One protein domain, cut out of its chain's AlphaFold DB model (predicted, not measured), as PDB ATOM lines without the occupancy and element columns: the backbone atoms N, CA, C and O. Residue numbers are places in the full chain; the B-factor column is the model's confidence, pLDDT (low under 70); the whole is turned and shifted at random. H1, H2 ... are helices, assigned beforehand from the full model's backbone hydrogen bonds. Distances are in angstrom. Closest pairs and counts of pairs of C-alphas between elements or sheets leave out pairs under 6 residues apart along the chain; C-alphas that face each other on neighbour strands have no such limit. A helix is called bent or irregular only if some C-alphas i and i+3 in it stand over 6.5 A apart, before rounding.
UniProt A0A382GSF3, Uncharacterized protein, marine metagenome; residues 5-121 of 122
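AT A GLANCE: This is residues 5 to 121 of the 122 residues of an uncharacterized protein of marine metagenome (UniProt A0A382GSF3). A helical hairpin, H3 and the first arm of H4 side by side, has H2 crossing H3 and H1 crossing that arm at steep angles, while residues 109 to 121 stick out from this body as an arm. Residues 16 to 39, with no named element, join H1 to H2. The printed part has 117 residues with four named helices, H1 to H4 in order, and no named strand: the class is all helix. It is compact, with a radius of gyration of the C-alphas of 15.3 A, yet elongated, spanning 53 by 33 by 25 A.

HOW THE PARTS SIT: H1, residues 5 to 15, touches H4a, residues 87 to 103, at a steep tilt of 61 degrees; their closest C-alphas, Met 11 and Ala 99, are 6.2 A apart. H2, residues 40 to 53, touches H3, residues 65 to 81, opposite ways at a steep tilt of 48 degrees, with the closest C-alphas, Val 50 and Thr 68, 5.4 A apart. H3 and H4a form a hairpin at a shallow tilt of 7 degrees; their closest C-alphas, Leu 69 and Gly 97, are 6.3 A apart. H1 and H3 are apart. Each O i to N i+4 pair is within hydrogen-bond range in H1, H2, H3 and H4a, and 8 of 10 in H4b, residues 106 to 119.

IN THESE COORDINATES: H1 begins at C-alpha 5 (143.681, 77.160, 110.696). H2 is 19.9 A long, H3 24.4 A. H4, residues 87 to 119, is one helix by its hydrogen bonds but bent: C-alphas 103 and 106 are 6.7 A apart. H4a measures 24.4 A; H4b, 21.1 A, ends at C-alpha 119 (164.829, 58.503, 128.995).

THE WHOLE: C-alphas 83 and 121 are farthest apart, 54.6 A. The printed part has no cut. The links H1 to H2 and H2 to H3 are long. Residues 107 to 121 have pLDDT under 70.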
ATOM      1  N   ILE A   5     144.984  76.502 110.530       96.94
ATOM      2  CA  ILE A   5     143.681  77.160 110.696       96.94
ATOM      3  C   ILE A   5     143.357  77.420 112.173       96.94
ATOM      4  O   ILE A   5     143.008  78.547 112.512       96.94
ATOM      5  N   GLU A   6     143.596  76.441 113.051       96.69
ATOM      6  CA  GLU A   6     143.359  76.583 114.496       96.69
ATOM      7  C   GLU A   6     144.203  77.711 115.098       96.69
ATOM      8  O   GLU A   6     143.713  78.466 115.932       96.69
ATOM      9  N   LEU A   7     145.455  77.889 114.650       97.44
ATOM     10  CA  LEU A   7     146.288  79.008 115.095       97.44
ATOM     11  C   LEU A   7     145.593  80.352 114.829       97.44
ATOM     12  O   LEU A   7     145.545  81.202 115.713       97.44
ATOM     13  N   PHE A   8     145.051  80.553 113.625       97.25
ATOM     14  CA  PHE A   8     144.387  81.809 113.264       97.25
ATOM     15  C   PHE A   8     143.045  81.987 113.973       97.25
ATOM     16  O   PHE A   8     142.754  83.098 114.411       97.25
ATOM     17  N   GLU A   9     142.264  80.922 114.147       96.38
ATOM     18  CA  GLU A   9     141.004  80.948 114.906       96.38
ATOM     19  C   GLU A   9     141.231  81.335 116.375       96.38
ATOM     20  O   GLU A   9     140.527  82.186 116.931       96.38
ATOM     21  N   VAL A  10     142.265  80.772 117.006       96.25
ATOM     22  CA  VAL A  10     142.617  81.117 118.389       96.25
ATOM     23  C   VAL A  10     143.185  82.538 118.465       96.25
ATOM     24  O   VAL A  10     142.771  83.305 119.334       96.25
ATOM     25  N   MET A  11     144.046  82.953 117.527       96.19
ATOM     26  CA  MET A  11     144.524  84.343 117.460       96.19
ATOM     27  C   MET A  11     143.378  85.347 117.288       96.19
ATOM     28  O   MET A  11     143.404  86.399 117.918       96.19
ATOM     29  N   GLN A  12     142.357  85.035 116.483       96.12
ATOM     30  CA  GLN A  12     141.170  85.881 116.348       96.12
ATOM     31  C   GLN A  12     140.434  86.023 117.684       96.12
ATOM     32  O   GLN A  12     139.997  87.118 118.029       96.12
ATOM     33  N   THR A  13     140.320  84.940 118.453       95.38
ATOM     34  CA  THR A  13     139.675  84.973 119.773       95.38
ATOM     35  C   THR A  13     140.468  85.835 120.764       95.38
ATOM     36  O   THR A  13     139.866  86.586 121.529       95.38
ATOM     37  N   LEU A  14     141.803  85.773 120.728       95.19
ATOM     38  CA  LEU A  14     142.679  86.551 121.615       95.19
ATOM     39  C   LEU A  14     142.752  88.040 121.239       95.19
ATOM     40  O   LEU A  14     142.724  88.902 122.114       95.19
ATOM     41  N   LEU A  15     142.854  88.351 119.944       93.12
ATOM     42  CA  LEU A  15     143.060  89.717 119.441       93.12
ATOM     43  C   LEU A  15     141.751  90.447 119.107       93.12
ATOM     44  O   LEU A  15     141.743  91.668 118.945       93.12
ATOM     45  N   GLY A  16     140.650  89.705 118.998       93.88
ATOM     46  CA  GLY A  16     139.337  90.196 118.608       93.88
ATOM     47  C   GLY A  16     139.078  90.133 117.099       93.88
ATOM     48  O   GLY A  16     139.969  90.301 116.261       93.88
ATOM     49  N   GLU A  17     137.804  89.951 116.753       90.75
ATOM     50  CA  GLU A  17     137.330  89.784 115.373       90.75
ATOM     51  C   GLU A  17     137.624  90.997 114.480       90.75
ATOM     52  O   GLU A  17     137.911  90.827 113.303       90.75
ATOM     53  N   ALA A  18     137.642  92.214 115.033       86.69
ATOM     54  CA  ALA A  18     137.987  93.421 114.274       86.69
ATOM     55  C   ALA A  18     139.464  93.449 113.828       86.69
ATOM     56  O   ALA A  18     139.799  93.995 112.775       86.69
ATOM     57  N   CYS A  19     140.362  92.860 114.620       87.75
ATOM     58  CA  CYS A  19     141.792  92.831 114.323       87.75
ATOM     59  C   CYS A  19     142.121  91.765 113.274       87.75
ATOM     60  O   CYS A  19     142.930  92.007 112.377       87.75
ATOM     61  N   LEU A  20     141.487  90.595 113.386       93.88
ATOM     62  CA  LEU A  20     141.773  89.431 112.552       93.88
ATOM     63  C   LEU A  20     140.479  88.720 112.102       93.88
ATOM     64  O   LEU A  20     140.236  87.577 112.492       93.88
ATOM     65  N   PRO A  21     139.620  89.366 111.296       96.00
ATOM     66  CA  PRO A  21     138.414  88.739 110.770       96.00
ATOM     67  C   PRO A  21     138.793  87.638 109.772       96.00
ATOM     68  O   PRO A  21     139.534  87.874 108.809       96.00
ATOM     69  N   LEU A  22     138.299  86.425 110.016       96.62
ATOM     70  CA  LEU A  22     138.593  85.234 109.223       96.62
ATOM     71  C   LEU A  22     137.426  84.891 108.301       96.62
ATOM     72  O   LEU A  22     136.275  84.973 108.711       96.62
ATOM     73  N   GLU A  23     137.731  84.442 107.086       95.75
ATOM     74  CA  GLU A  23     136.781  83.845 106.146       95.75
ATOM     75  C   GLU A  23     136.661  82.332 106.417       95.75
ATOM     76  O   GLU A  23     137.573  81.575 106.062       95.75
ATOM     77  N   PRO A  24     135.551  81.849 107.012       86.50
ATOM     78  CA  PRO A  24     135.417  80.443 107.404       86.50
ATOM     79  C   PRO A  24     135.440  79.478 106.212       86.50
ATOM     80  O   PRO A  24     135.798  78.309 106.356       86.50
ATOM     81  N   ALA A  25     135.068  79.940 105.013       91.00
ATOM     82  CA  ALA A  25     135.092  79.126 103.803       91.00
ATOM     83  C   ALA A  25     136.468  79.102 103.106       91.00
ATOM     84  O   ALA A  25     136.619  78.465 102.052       91.00
ATOM     85  N   ALA A  26     137.482  79.779 103.657       92.12
ATOM     86  CA  ALA A  26     138.791  79.901 103.039       92.12
ATOM     87  C   ALA A  26     139.498  78.545 102.924       92.12
ATOM     88  O   ALA A  26     139.808  77.862 103.897       92.12
ATOM     89  N   ARG A  27     139.835  78.167 101.688       91.56
ATOM     90  CA  ARG A  27     140.593  76.933 101.400       91.56
ATOM     91  C   ARG A  27     142.091  77.165 101.219       91.56
ATOM     92  O   ARG A  27     142.829  76.213 100.968       91.56
ATOM     93  N   ARG A  28     142.524  78.426 101.254       91.69
ATOM     94  CA  ARG A  28     143.908  78.855 101.036       91.69
ATOM     95  C   ARG A  28     144.243  80.026 101.959       91.69
ATOM     96  O   ARG A  28     143.368  80.862 102.174       91.69
ATOM     97  N   PRO A  29     145.506  80.150 102.404       93.31
ATOM     98  CA  PRO A  29     145.942  81.238 103.285       93.31
ATOM     99  C   PRO A  29     145.683  82.632 102.694       93.31
ATOM    100  O   PRO A  29     145.324  83.551 103.418       93.31
ATOM    101  N   SER A  30     145.774  82.786 101.368       90.38
ATOM    102  CA  SER A  30     145.550  84.068 100.683       90.38
ATOM    103  C   SER A  30     144.117  84.598 100.785       90.38
ATOM    104  O   SER A  30     143.895  85.778 100.543       90.38
ATOM    105  N   GLY A  31     143.147  83.724 101.067       93.44
ATOM    106  CA  GLY A  31     141.741  84.088 101.241       93.44
ATOM    107  C   GLY A  31     141.272  83.981 102.686       93.44
ATOM    108  O   GLY A  31     140.076  84.071 102.905       93.44
ATOM    109  N   LEU A  32     142.178  83.728 103.638       96.62
ATOM    110  CA  LEU A  32     141.819  83.496 105.036       96.62
ATOM    111  C   LEU A  32     141.387  84.778 105.747       96.62
ATOM    112  O   LEU A  32     140.497  84.727 106.582       96.62
ATOM    113  N   ILE A  33     142.019  85.908 105.433       96.88
ATOM    114  CA  ILE A  33     141.760  87.180 106.108       96.88
ATOM    115  C   ILE A  33     140.775  88.007 105.284       96.88
ATOM    116  O   ILE A  33     141.019  88.264 104.099       96.88
ATOM    117  N   MET A  34     139.689  88.442 105.922       95.19
ATOM    118  CA  MET A  34     138.696  89.327 105.313       95.19
ATOM    119  C   MET A  34     139.265  90.740 105.087       95.19
ATOM    120  O   MET A  34     140.279  91.132 105.669       95.19
ATOM    121  N   SER A  35     138.642  91.529 104.208       92.81
ATOM    122  CA  SER A  35     139.178  92.854 103.836       92.81
ATOM    123  C   SER A  35     138.949  93.917 104.915       92.81
ATOM    124  O   SER A  35     139.603  94.953 104.905       92.81
ATOM    125  N   GLU A  36     138.043  93.633 105.843       93.19
ATOM    126  CA  GLU A  36     137.612  94.450 106.973       93.19
ATOM    127  C   GLU A  36     138.600  94.414 108.149       93.19
ATOM    128  O   GLU A  36     138.391  95.103 109.144       93.19
ATOM    129  N   ALA A  37     139.666  93.614 108.051       94.00
ATOM    130  CA  ALA A  37     140.705  93.553 109.067       94.00
ATOM    131  C   ALA A  37     141.343  94.927 109.298       94.00
ATOM    132  O   ALA A  37     141.525  95.697 108.357       94.00
ATOM    133  N   LEU A  38     141.772  95.193 110.536       91.69
ATOM    134  CA  LEU A  38     142.441  96.446 110.899       91.69
ATOM    135  C   LEU A  38     143.676  96.741 110.024       91.69
ATOM    136  O   LEU A  38     143.881  97.877 109.603       91.69
ATOM    137  N   TYR A  39     144.465  95.706 109.708       93.69
ATOM    138  CA  TYR A  39     145.616  95.781 108.803       93.69
ATOM    139  C   TYR A  39     145.547  94.654 107.759       93.69
ATOM    140  O   TYR A  39     146.245  93.644 107.888       93.69
ATOM    141  N   PRO A  40     144.717  94.779 106.710       93.12
ATOM    142  CA  PRO A  40     144.327  93.641 105.879       93.12
ATOM    143  C   PRO A  40     145.496  93.071 105.075       93.12
ATOM    144  O   PRO A  40     145.705  91.860 105.050       93.12
ATOM    145  N   GLU A  41     146.315  93.928 104.470       93.38
ATOM    146  CA  GLU A  41     147.465  93.477 103.679       93.38
ATOM    147  C   GLU A  41     148.569  92.875 104.557       93.38
ATOM    148  O   GLU A  41     149.193  91.882 104.182       93.38
ATOM    149  N   LEU A  42     148.759  93.412 105.765       95.12
ATOM    150  CA  LEU A  42     149.711  92.882 106.736       95.12
ATOM    151  C   LEU A  42     149.261  91.522 107.277       95.12
ATOM    152  O   LEU A  42     150.040  90.572 107.279       95.12
ATOM    153  N   ALA A  43     147.997  91.398 107.678       95.56
ATOM    154  CA  ALA A  43     147.433  90.152 108.180       95.56
ATOM    155  C   ALA A  43     147.456  89.041 107.113       95.56
ATOM    156  O   ALA A  43     147.829  87.902 107.408       95.56
ATOM    157  N   LYS A  44     147.156  89.365 105.846       96.56
ATOM    158  CA  LYS A  44     147.324  88.425 104.721       96.56
ATOM    159  C   LYS A  44     148.786  88.019 104.537       96.56
ATOM    160  O   LYS A  44     149.068  86.836 104.346       96.56
ATOM    161  N   ALA A  45     149.720  88.970 104.608       96.56
ATOM    162  CA  ALA A  45     151.147  88.676 104.506       96.56
ATOM    163  C   ALA A  45     151.623  87.754 105.641       96.56
ATOM    164  O   ALA A  45     152.365  86.808 105.381       96.56
ATOM    165  N   VAL A  46     151.135  87.965 106.868       97.31
ATOM    166  CA  VAL A  46     151.378  87.081 108.016       97.31
ATOM    167  C   VAL A  46     150.859  85.672 107.739       97.31
ATOM    168  O   VAL A  46     151.625  84.715 107.847       97.31
ATOM    169  N   ALA A  47     149.598  85.527 107.320       97.75
ATOM    170  CA  ALA A  47     149.009  84.225 106.995       97.75
ATOM    171  C   ALA A  47     149.827  83.471 105.941       97.75
ATOM    172  O   ALA A  47     150.141  82.293 106.113       97.75
ATOM    173  N   MET A  48     150.241  84.163 104.880       98.19
ATOM    174  CA  MET A  48     151.084  83.591 103.833       98.19
ATOM    175  C   MET A  48     152.472  83.192 104.349       98.19
ATOM    176  O   MET A  48     152.929  82.084 104.061       98.19
ATOM    177  N   ALA A  49     153.131  84.058 105.122       97.94
ATOM    178  CA  ALA A  49     154.469  83.809 105.652       97.94
ATOM    179  C   ALA A  49     154.485  82.618 106.618       97.94
ATOM    180  O   ALA A  49     155.340  81.739 106.497       97.94
ATOM    181  N   VAL A  50     153.516  82.545 107.534       98.19
ATOM    182  CA  VAL A  50     153.376  81.435 108.486       98.19
ATOM    183  C   VAL A  50     153.121  80.125 107.747       98.19
ATOM    184  O   VAL A  50     153.803  79.134 108.013       98.19
ATOM    185  N   TYR A  51     152.195  80.125 106.786       98.31
ATOM    186  CA  TYR A  51     151.864  78.943 105.993       98.31
ATOM    187  C   TYR A  51     153.085  78.395 105.239       98.31
ATOM    188  O   TYR A  51     153.372  77.198 105.278       98.31
ATOM    189  N   GLN A  52     153.838  79.277 104.576       97.94
ATOM    190  CA  GLN A  52     155.021  78.900 103.799       97.94
ATOM    191  C   GLN A  52     156.180  78.442 104.691       97.94
ATOM    192  O   GLN A  52     156.782  77.405 104.417       97.94
ATOM    193  N   SER A  53     156.473  79.176 105.769       97.81
ATOM    194  CA  SER A  53     157.578  78.872 106.692       97.81
ATOM    195  C   SER A  53     157.387  77.532 107.408       97.81
ATOM    196  O   SER A  53     158.347  76.801 107.639       97.81
ATOM    197  N   ASN A  54     156.137  77.167 107.709       97.56
ATOM    198  CA  ASN A  54     155.803  75.869 108.293       97.56
ATOM    199  C   ASN A  54     155.720  74.732 107.255       97.56
ATOM    200  O   ASN A  54     155.540  73.575 107.630       97.56
ATOM    201  N   GLY A  55     155.874  75.023 105.958       97.06
ATOM    202  CA  GLY A  55     155.795  74.021 104.894       97.06
ATOM    203  C   GLY A  55     154.391  73.441 104.697       97.06
ATOM    204  O   GLY A  55     154.259  72.320 104.192       97.06
ATOM    205  N   CYS A  56     153.352  74.181 105.090       97.44
ATOM    206  CA  CYS A  56     151.969  73.757 104.947       97.44
ATOM    207  C   CYS A  56     151.604  73.581 103.460       97.44
ATOM    208  O   CYS A  56     151.987  74.358 102.584       97.44
ATOM    209  N   ARG A  57     150.834  72.535 103.175       96.12
ATOM    210  CA  ARG A  57     150.206  72.205 101.887       96.12
ATOM    211  C   ARG A  57     148.679  72.219 101.981       96.12
ATOM    212  O   ARG A  57     148.003  72.291 100.954       96.12
ATOM    213  N   LYS A  58     148.128  72.142 103.195       95.94
ATOM    214  CA  LYS A  58     146.698  72.230 103.519       95.94
ATOM    215  C   LYS A  58     146.485  73.129 104.740       95.94
ATOM    216  O   LYS A  58     147.394  73.322 105.535       95.94
ATOM    217  N   MET A  59     145.270  73.657 104.900       95.88
ATOM    218  CA  MET A  59     144.900  74.523 106.040       95.88
ATOM    219  C   MET A  59     144.987  73.814 107.402       95.88
ATOM    220  O   MET A  59     145.130  74.469 108.423       95.88
ATOM    221  N   HIS A  60     144.920  72.482 107.409       96.38
ATOM    222  CA  HIS A  60     144.945  71.654 108.618       96.38
ATOM    223  C   HIS A  60     146.328  71.034 108.875       96.38
ATOM    224  O   HIS A  60     146.452  70.115 109.678       96.38
ATOM    225  N   ASP A  61     147.367  71.483 108.166       96.62
ATOM    226  CA  ASP A  61     148.722  71.030 108.463       96.62
ATOM    227  C   ASP A  61     149.212  71.687 109.758       96.62
ATOM    228  O   ASP A  61     148.881  72.839 110.051       96.62
ATOM    229  N   HIS A  62     149.999  70.947 110.538       97.06
ATOM    230  CA  HIS A  62     150.518  71.431 111.812       97.06
ATOM    231  C   HIS A  62     151.514  72.570 111.634       97.06
ATOM    232  O   HIS A  62     152.355  72.551 110.733       97.06
ATOM    233  N   VAL A  63     151.452  73.517 112.562       97.38
ATOM    234  CA  VAL A  63     152.425  74.599 112.693       97.38
ATOM    235  C   VAL A  63     153.305  74.365 113.913       97.38
ATOM    236  O   VAL A  63     152.981  73.589 114.811       97.38
ATOM    237  N   ARG A  64     154.466  75.009 113.927       95.88
ATOM    238  CA  ARG A  64     155.456  74.897 114.995       95.88
ATOM    239  C   ARG A  64     155.850  76.283 115.478       95.88
ATOM    240  O   ARG A  64     155.961  77.209 114.671       95.88
ATOM    241  N   LEU A  65     156.096  76.401 116.780       96.19
ATOM    242  CA  LEU A  65     156.396  77.669 117.448       96.19
ATOM    243  C   LEU A  65     157.538  78.423 116.757       96.19
ATOM    244  O   LEU A  65     157.332  79.515 116.231       96.19
ATOM    245  N   TYR A  66     158.725  77.816 116.685       95.69
ATOM    246  CA  TYR A  66     159.910  78.495 116.162       95.69
ATOM    247  C   TYR A  66     159.787  78.867 114.683       95.69
ATOM    248  O   TYR A  66     160.125  79.986 114.317       95.69
ATOM    249  N   GLN A  67     159.254  77.982 113.834       97.38
ATOM    250  CA  GLN A  67     159.025  78.269 112.411       97.38
ATOM    251  C   GLN A  67     158.052  79.437 112.208       97.38
ATOM    252  O   GLN A  67     158.206  80.209 111.258       97.38
ATOM    253  N   THR A  68     157.058  79.557 113.089       98.06
ATOM    254  CA  THR A  68     156.050  80.621 113.060       98.06
ATOM    255  C   THR A  68     156.645  81.945 113.535       98.06
ATOM    256  O   THR A  68     156.551  82.934 112.813       98.06
ATOM    257  N   LEU A  69     157.337  81.966 114.679       98.00
ATOM    258  CA  LEU A  69     158.005  83.170 115.192       98.00
ATOM    259  C   LEU A  69     159.085  83.693 114.236       98.00
ATOM    260  O   LEU A  69     159.178  84.892 113.990       98.00
ATOM    261  N   ASP A  70     159.863  82.793 113.640       97.88
ATOM    262  CA  ASP A  70     160.884  83.132 112.648       97.88
ATOM    263  C   ASP A  70     160.263  83.718 111.362       97.88
ATOM    264  O   ASP A  70     160.795  84.663 110.775       97.88
ATOM    265  N   ALA A  71     159.080  83.236 110.950       98.25
ATOM    266  CA  ALA A  71     158.322  83.837 109.850       98.25
ATOM    267  C   ALA A  71     157.899  85.279 110.164       98.25
ATOM    268  O   ALA A  71     158.098  86.168 109.333       98.25
ATOM    269  N   LEU A  72     157.360  85.514 111.366       98.06
ATOM    270  CA  LEU A  72     156.971  86.850 111.821       98.06
ATOM    271  C   LEU A  72     158.183  87.784 111.901       98.06
ATOM    272  O   LEU A  72     158.129  88.899 111.389       98.06
ATOM    273  N   GLY A  73     159.302  87.315 112.458       97.19
ATOM    274  CA  GLY A  73     160.541  88.086 112.560       97.19
ATOM    275  C   GLY A  73     161.109  88.493 111.196       97.19
ATOM    276  O   GLY A  73     161.475  89.655 110.998       97.19
ATOM    277  N   ARG A  74     161.128  87.572 110.221       97.62
ATOM    278  CA  ARG A  74     161.530  87.880 108.837       97.62
ATOM    279  C   ARG A  74     160.612  88.904 108.180       97.62
ATOM    280  O   ARG A  74     161.108  89.839 107.552       97.62
ATOM    281  N   LEU A  75     159.298  88.738 108.328       96.88
ATOM    282  CA  LEU A  75     158.318  89.659 107.759       96.88
ATOM    283  C   LEU A  75     158.468  91.059 108.365       96.88
ATOM    284  O   LEU A  75     158.572  92.036 107.625       96.88
ATOM    285  N   LYS A  76     158.572  91.146 109.696       95.88
ATOM    286  CA  LYS A  76     158.813  92.392 110.430       95.88
ATOM    287  C   LYS A  76     160.049  93.117 109.902       95.88
ATOM    288  O   LYS A  76     159.990  94.309 109.600       95.88
ATOM    289  N   ARG A  77     161.163  92.392 109.760       95.69
ATOM    290  CA  ARG A  77     162.422  92.941 109.248       95.69
ATOM    291  C   ARG A  77     162.273  93.474 107.824       95.69
ATOM    292  O   ARG A  77     162.621  94.624 107.588       95.69
ATOM    293  N   SER A  78     161.716  92.674 106.914       95.19
ATOM    294  CA  SER A  78     161.514  93.070 105.514       95.19
ATOM    295  C   SER A  78     160.649  94.325 105.393       95.19
ATOM    296  O   SER A  78     161.003  95.247 104.668       95.19
ATOM    297  N   LEU A  79     159.542  94.397 106.136       93.00
ATOM    298  CA  LEU A  79     158.650  95.557 106.098       93.00
ATOM    299  C   LEU A  79     159.297  96.817 106.689       93.00
ATOM    300  O   LEU A  79     159.045  97.917 106.197       93.00
ATOM    301  N   SER A  80     160.136  96.651 107.717       91.31
ATOM    302  CA  SER A  80     160.899  97.747 108.329       91.31
ATOM    303  C   SER A  80     161.949  98.309 107.369       91.31
ATOM    304  O   SER A  80     162.055  99.522 107.221       91.31
ATOM    305  N   GLU A  81     162.716  97.432 106.715       92.56
ATOM    306  CA  GLU A  81     163.770  97.813 105.764       92.56
ATOM    307  C   GLU A  81     163.189  98.521 104.528       92.56
ATOM    308  O   GLU A  81     163.773  99.492 104.048       92.56
ATOM    309  N   ASP A  82     162.002  98.110 104.071       88.44
ATOM    310  CA  ASP A  82     161.306  98.733 102.940       88.44
ATOM    311  C   ASP A  82     160.554 100.032 103.310       88.44
ATOM    312  O   ASP A  82     160.020 100.708 102.427       88.44
ATOM    313  N   GLY A  83     160.449 100.380 104.601       85.69
ATOM    314  CA  GLY A  83     159.653 101.521 105.075       85.69
ATOM    315  C   GLY A  83     158.143 101.368 104.839       85.69
ATOM    316  O   GLY A  83     157.433 102.359 104.674       85.69
ATOM    317  N   ARG A  84     157.644 100.126 104.778       86.12
ATOM    318  CA  ARG A  84     156.267  99.774 104.370       86.12
ATOM    319  C   ARG A  84     155.324  99.465 105.534       86.12
ATOM    320  O   ARG A  84     154.240  98.932 105.311       86.12
ATOM    321  N   ILE A  85     155.736  99.761 106.759       91.50
ATOM    322  CA  ILE A  85     154.964  99.503 107.971       91.50
ATOM    323  C   ILE A  85     155.061 100.708 108.899       91.50
ATOM    324  O   ILE A  85     156.143 101.257 109.111       91.50
ATOM    325  N   ASP A  86     153.915 101.141 109.409       92.50
ATOM    326  CA  ASP A  86     153.841 102.178 110.428       92.50
ATOM    327  C   ASP A  86     153.963 101.573 111.838       92.50
ATOM    328  O   ASP A  86     154.096 100.360 112.017       92.50
ATOM    329  N   VAL A  87     153.943 102.434 112.856       92.00
ATOM    330  CA  VAL A  87     154.060 102.009 114.259       92.00
ATOM    331  C   VAL A  87     152.912 101.075 114.653       92.00
ATOM    332  O   VAL A  87     153.152 100.068 115.308       92.00
ATOM    333  N   GLY A  88     151.685 101.353 114.199       93.62
ATOM    334  CA  GLY A  88     150.511 100.550 114.543       93.62
ATOM    335  C   GLY A  88     150.556  99.141 113.948       93.62
ATOM    336  O   GLY A  88     150.241  98.167 114.630       93.62
ATOM    337  N   GLY A  89     151.011  99.008 112.702       93.75
ATOM    338  CA  GLY A  89     151.267  97.713 112.081       93.75
ATOM    339  C   GLY A  89     152.398  96.954 112.777       93.75
ATOM    340  O   GLY A  89     152.333  95.731 112.904       93.75
ATOM    341  N   MET A  90     153.422  97.662 113.265       94.56
ATOM    342  CA  MET A  90     154.510  97.041 114.020       94.56
ATOM    343  C   MET A  90     154.016  96.479 115.357       94.56
ATOM    344  O   MET A  90     154.309  95.329 115.678       94.56
ATOM    345  N   ASP A  91     153.212  97.252 116.086       95.31
ATOM    346  CA  ASP A  91     152.586  96.818 117.337       95.31
ATOM    347  C   ASP A  91     151.641  95.631 117.108       95.31
ATOM    348  O   ASP A  91     151.574  94.714 117.927       95.31
ATOM    349  N   PHE A  92     150.943  95.600 115.971       95.50
ATOM    350  CA  PHE A  92     150.115  94.460 115.588       95.50
ATOM    351  C   PHE A  92     150.944  93.187 115.343       95.50
ATOM    352  O   PHE A  92     150.557  92.111 115.798       95.50
ATOM    353  N   LEU A  93     152.108  93.285 114.686       96.19
ATOM    354  CA  LEU A  93     153.018  92.140 114.528       96.19
ATOM    355  C   LEU A  93     153.552  91.621 115.868       96.19
ATOM    356  O   LEU A  93     153.680  90.409 116.036       96.19
ATOM    357  N   GLU A  94     153.847  92.512 116.813       96.25
ATOM    358  CA  GLU A  94     154.267  92.118 118.163       96.25
ATOM    359  C   GLU A  94     153.148  91.384 118.908       96.25
ATOM    360  O   GLU A  94     153.379  90.320 119.481       96.25
ATOM    361  N   GLN A  95     151.911  91.889 118.837       96.75
ATOM    362  CA  GLN A  95     150.744  91.223 119.424       96.75
ATOM    363  C   GLN A  95     150.524  89.822 118.839       96.75
ATOM    364  O   GLN A  95     150.256  88.880 119.583       96.75
ATOM    365  N   LEU A  96     150.704  89.656 117.525       97.00
ATOM    366  CA  LEU A  96     150.665  88.341 116.880       97.00
ATOM    367  C   LEU A  96     151.777  87.414 117.400       97.00
ATOM    368  O   LEU A  96     151.526  86.236 117.638       97.00
ATOM    369  N   GLY A  97     152.993  87.926 117.610       97.25
ATOM    370  CA  GLY A  97     154.103  87.153 118.179       97.25
ATOM    371  C   GLY A  97     153.843  86.685 119.614       97.25
ATOM    372  O   GLY A  97     154.135  85.533 119.953       97.25
ATOM    373  N   LEU A  98     153.247  87.547 120.440       96.69
ATOM    374  CA  LEU A  98     152.814  87.203 121.797       96.69
ATOM    375  C   LEU A  98     151.736  86.112 121.771       96.69
ATOM    376  O   LEU A  98     151.911  85.084 122.422       96.69
ATOM    377  N   ALA A  99     150.695  86.277 120.948       96.62
ATOM    378  CA  ALA A  99     149.639  85.277 120.798       96.62
ATOM    379  C   ALA A  99     150.186  83.926 120.302       96.62
ATOM    380  O   ALA A  99     149.832  82.879 120.830       96.62
ATOM    381  N   VAL A 100     151.108  83.923 119.333       97.00
ATOM    382  CA  VAL A 100     151.774  82.692 118.865       97.00
ATOM    383  C   VAL A 100     152.535  81.994 119.994       97.00
ATOM    384  O   VAL A 100     152.508  80.765 120.077       97.00
ATOM    385  N   THR A 101     153.216  82.760 120.848       96.25
ATOM    386  CA  THR A 101     153.974  82.216 121.984       96.25
ATOM    387  C   THR A 101     153.045  81.597 123.020       96.25
ATOM    388  O   THR A 101     153.332  80.508 123.500       96.25
ATOM    389  N   GLU A 102     151.917  82.240 123.309       94.88
ATOM    390  CA  GLU A 102     150.883  81.709 124.202       94.88
ATOM    391  C   GLU A 102     150.265  80.417 123.644       94.88
ATOM    392  O   GLU A 102     150.210  79.402 124.328       94.88
ATOM    393  N   ILE A 103     149.879  80.408 122.365       95.06
ATOM    394  CA  ILE A 103     149.167  79.277 121.748       95.06
ATOM    395  C   ILE A 103     150.075  78.057 121.546       95.06
ATOM    396  O   ILE A 103     149.643  76.919 121.728       95.06
ATOM    397  N   LEU A 104     151.314  78.268 121.091       94.44
ATOM    398  CA  LEU A 104     152.219  77.180 120.696       94.44
ATOM    399  C   LEU A 104     153.293  76.868 121.747       94.44
ATOM    400  O   LEU A 104     153.957  75.836 121.629       94.44
ATOM    401  N   GLY A 105     153.486  77.736 122.744       86.75
ATOM    402  CA  GLY A 105     154.430  77.535 123.848       86.75
ATOM    403  C   GLY A 105     154.050  76.351 124.732       86.75
ATOM    404  O   GLY A 105     154.872  75.458 124.943       86.75
ATOM    405  N   ASP A 106     152.783  76.272 125.137       72.00
ATOM    406  CA  ASP A 106     152.265  75.202 126.005       72.00
ATOM    407  C   ASP A 106     152.316  73.810 125.335       72.00
ATOM    408  O   ASP A 106     152.540  72.772 125.973       72.00
ATOM    409  N   ASP A 107     152.164  73.784 124.009       62.22
ATOM    410  CA  ASP A 107     152.259  72.581 123.176       62.22
ATOM    411  C   ASP A 107     153.718  72.066 123.072       62.22
ATOM    412  O   ASP A 107     153.960  70.864 122.883       62.22
ATOM    413  N   HIS A 108     154.711  72.957 123.214       57.84
ATOM    414  CA  HIS A 108     156.131  72.604 123.173       57.84
ATOM    415  C   HIS A 108     156.614  71.981 124.490       57.84
ATOM    416  O   HIS A 108     157.257  70.927 124.457       57.84
ATOM    417  N   ASP A 109     156.245  72.556 125.636       57.12
ATOM    418  CA  ASP A 109     156.621  72.012 126.950       57.12
ATOM    419  C   ASP A 109     156.027  70.612 127.173       57.12
ATOM    420  O   ASP A 109     156.717  69.694 127.621       57.12
ATOM    421  N   SER A 110     154.794  70.380 126.714       53.62
ATOM    422  CA  SER A 110     154.131  69.069 126.798       53.62
ATOM    423  C   SER A 110     154.832  67.951 126.003       53.62
ATOM    424  O   SER A 110     154.669  66.763 126.306       53.62
ATOM    425  N   THR A 111     155.600  68.289 124.960       53.03
ATOM    426  CA  THR A 111     156.392  67.308 124.191       53.03
ATOM    427  C   THR A 111     157.793  67.106 124.765       53.03
ATOM    428  O   THR A 111     158.290  65.977 124.732       53.03
ATOM    429  N   ALA A 112     158.398  68.143 125.349       54.06
ATOM    430  CA  ALA A 112     159.665  68.036 126.070       54.06
ATOM    431  C   ALA A 112     159.541  67.141 127.319       54.06
ATOM    432  O   ALA A 112     160.384  66.272 127.548       54.06
ATOM    433  N   ASP A 113     158.441  67.257 128.065       50.22
ATOM    434  CA  ASP A 113     158.226  66.497 129.307       50.22
ATOM    435  C   ASP A 113     158.073  64.975 129.066       50.22
ATOM    436  O   ASP A 113     158.513  64.124 129.853       50.22
ATOM    437  N   ARG A 114     157.535  64.598 127.896       51.75
ATOM    438  CA  ARG A 114     157.391  63.194 127.465       51.75
ATOM    439  C   ARG A 114     158.716  62.539 127.065       51.75
ATOM    440  O   ARG A 114     158.892  61.343 127.302       51.75
ATOM    441  N   LEU A 115     159.648  63.293 126.484       55.00
ATOM    442  CA  LEU A 115     160.973  62.787 126.096       55.00
ATOM    443  C   LEU A 115     161.871  62.556 127.321       55.00
ATOM    444  O   LEU A 115     162.584  61.555 127.373       55.00
ATOM    445  N   THR A 116     161.776  63.418 128.336       53.62
ATOM    446  CA  THR A 116     162.544  63.288 129.588       53.62
ATOM    447  C   THR A 116     162.082  62.090 130.421       53.62
ATOM    448  O   THR A 116     162.904  61.342 130.949       53.62
ATOM    449  N   THR A 117     160.771  61.834 130.465       52.44
ATOM    450  CA  THR A 117     160.207  60.678 131.184       52.44
ATOM    451  C   THR A 117     160.587  59.349 130.519       52.44
ATOM    452  O   THR A 117     160.887  58.378 131.209       52.44
ATOM    453  N   SER A 118     160.647  59.292 129.182       52.62
ATOM    454  CA  SER A 118     161.024  58.059 128.475       52.62
ATOM    455  C   SER A 118     162.515  57.720 128.590       52.62
ATOM    456  O   SER A 118     162.868  56.552 128.456       52.62
ATOM    457  N   ALA A 119     163.384  58.705 128.844       53.62
ATOM    458  CA  ALA A 119     164.829  58.503 128.995       53.62
ATOM    459  C   ALA A 119     165.258  58.084 130.416       53.62
ATOM    460  O   ALA A 119     166.383  57.633 130.599       53.62
ATOM    461  N   MET A 120     164.377  58.205 131.419       52.28
ATOM    462  CA  MET A 120     164.630  57.752 132.797       52.28
ATOM    463  C   MET A 120     164.124  56.327 133.090       52.28
ATOM    464  O   MET A 120     164.321  55.828 134.196       52.28
ATOM    465  N   VAL A 121     163.484  55.662 132.121       53.97
ATOM    466  CA  VAL A 121     162.915  54.304 132.262       53.97
ATOM    467  C   VAL A 121     163.638  53.300 131.347       53.97
ATOM    468  O   VAL A 121     163.032  52.388 130.791       53.97
TER     469      VAL A 121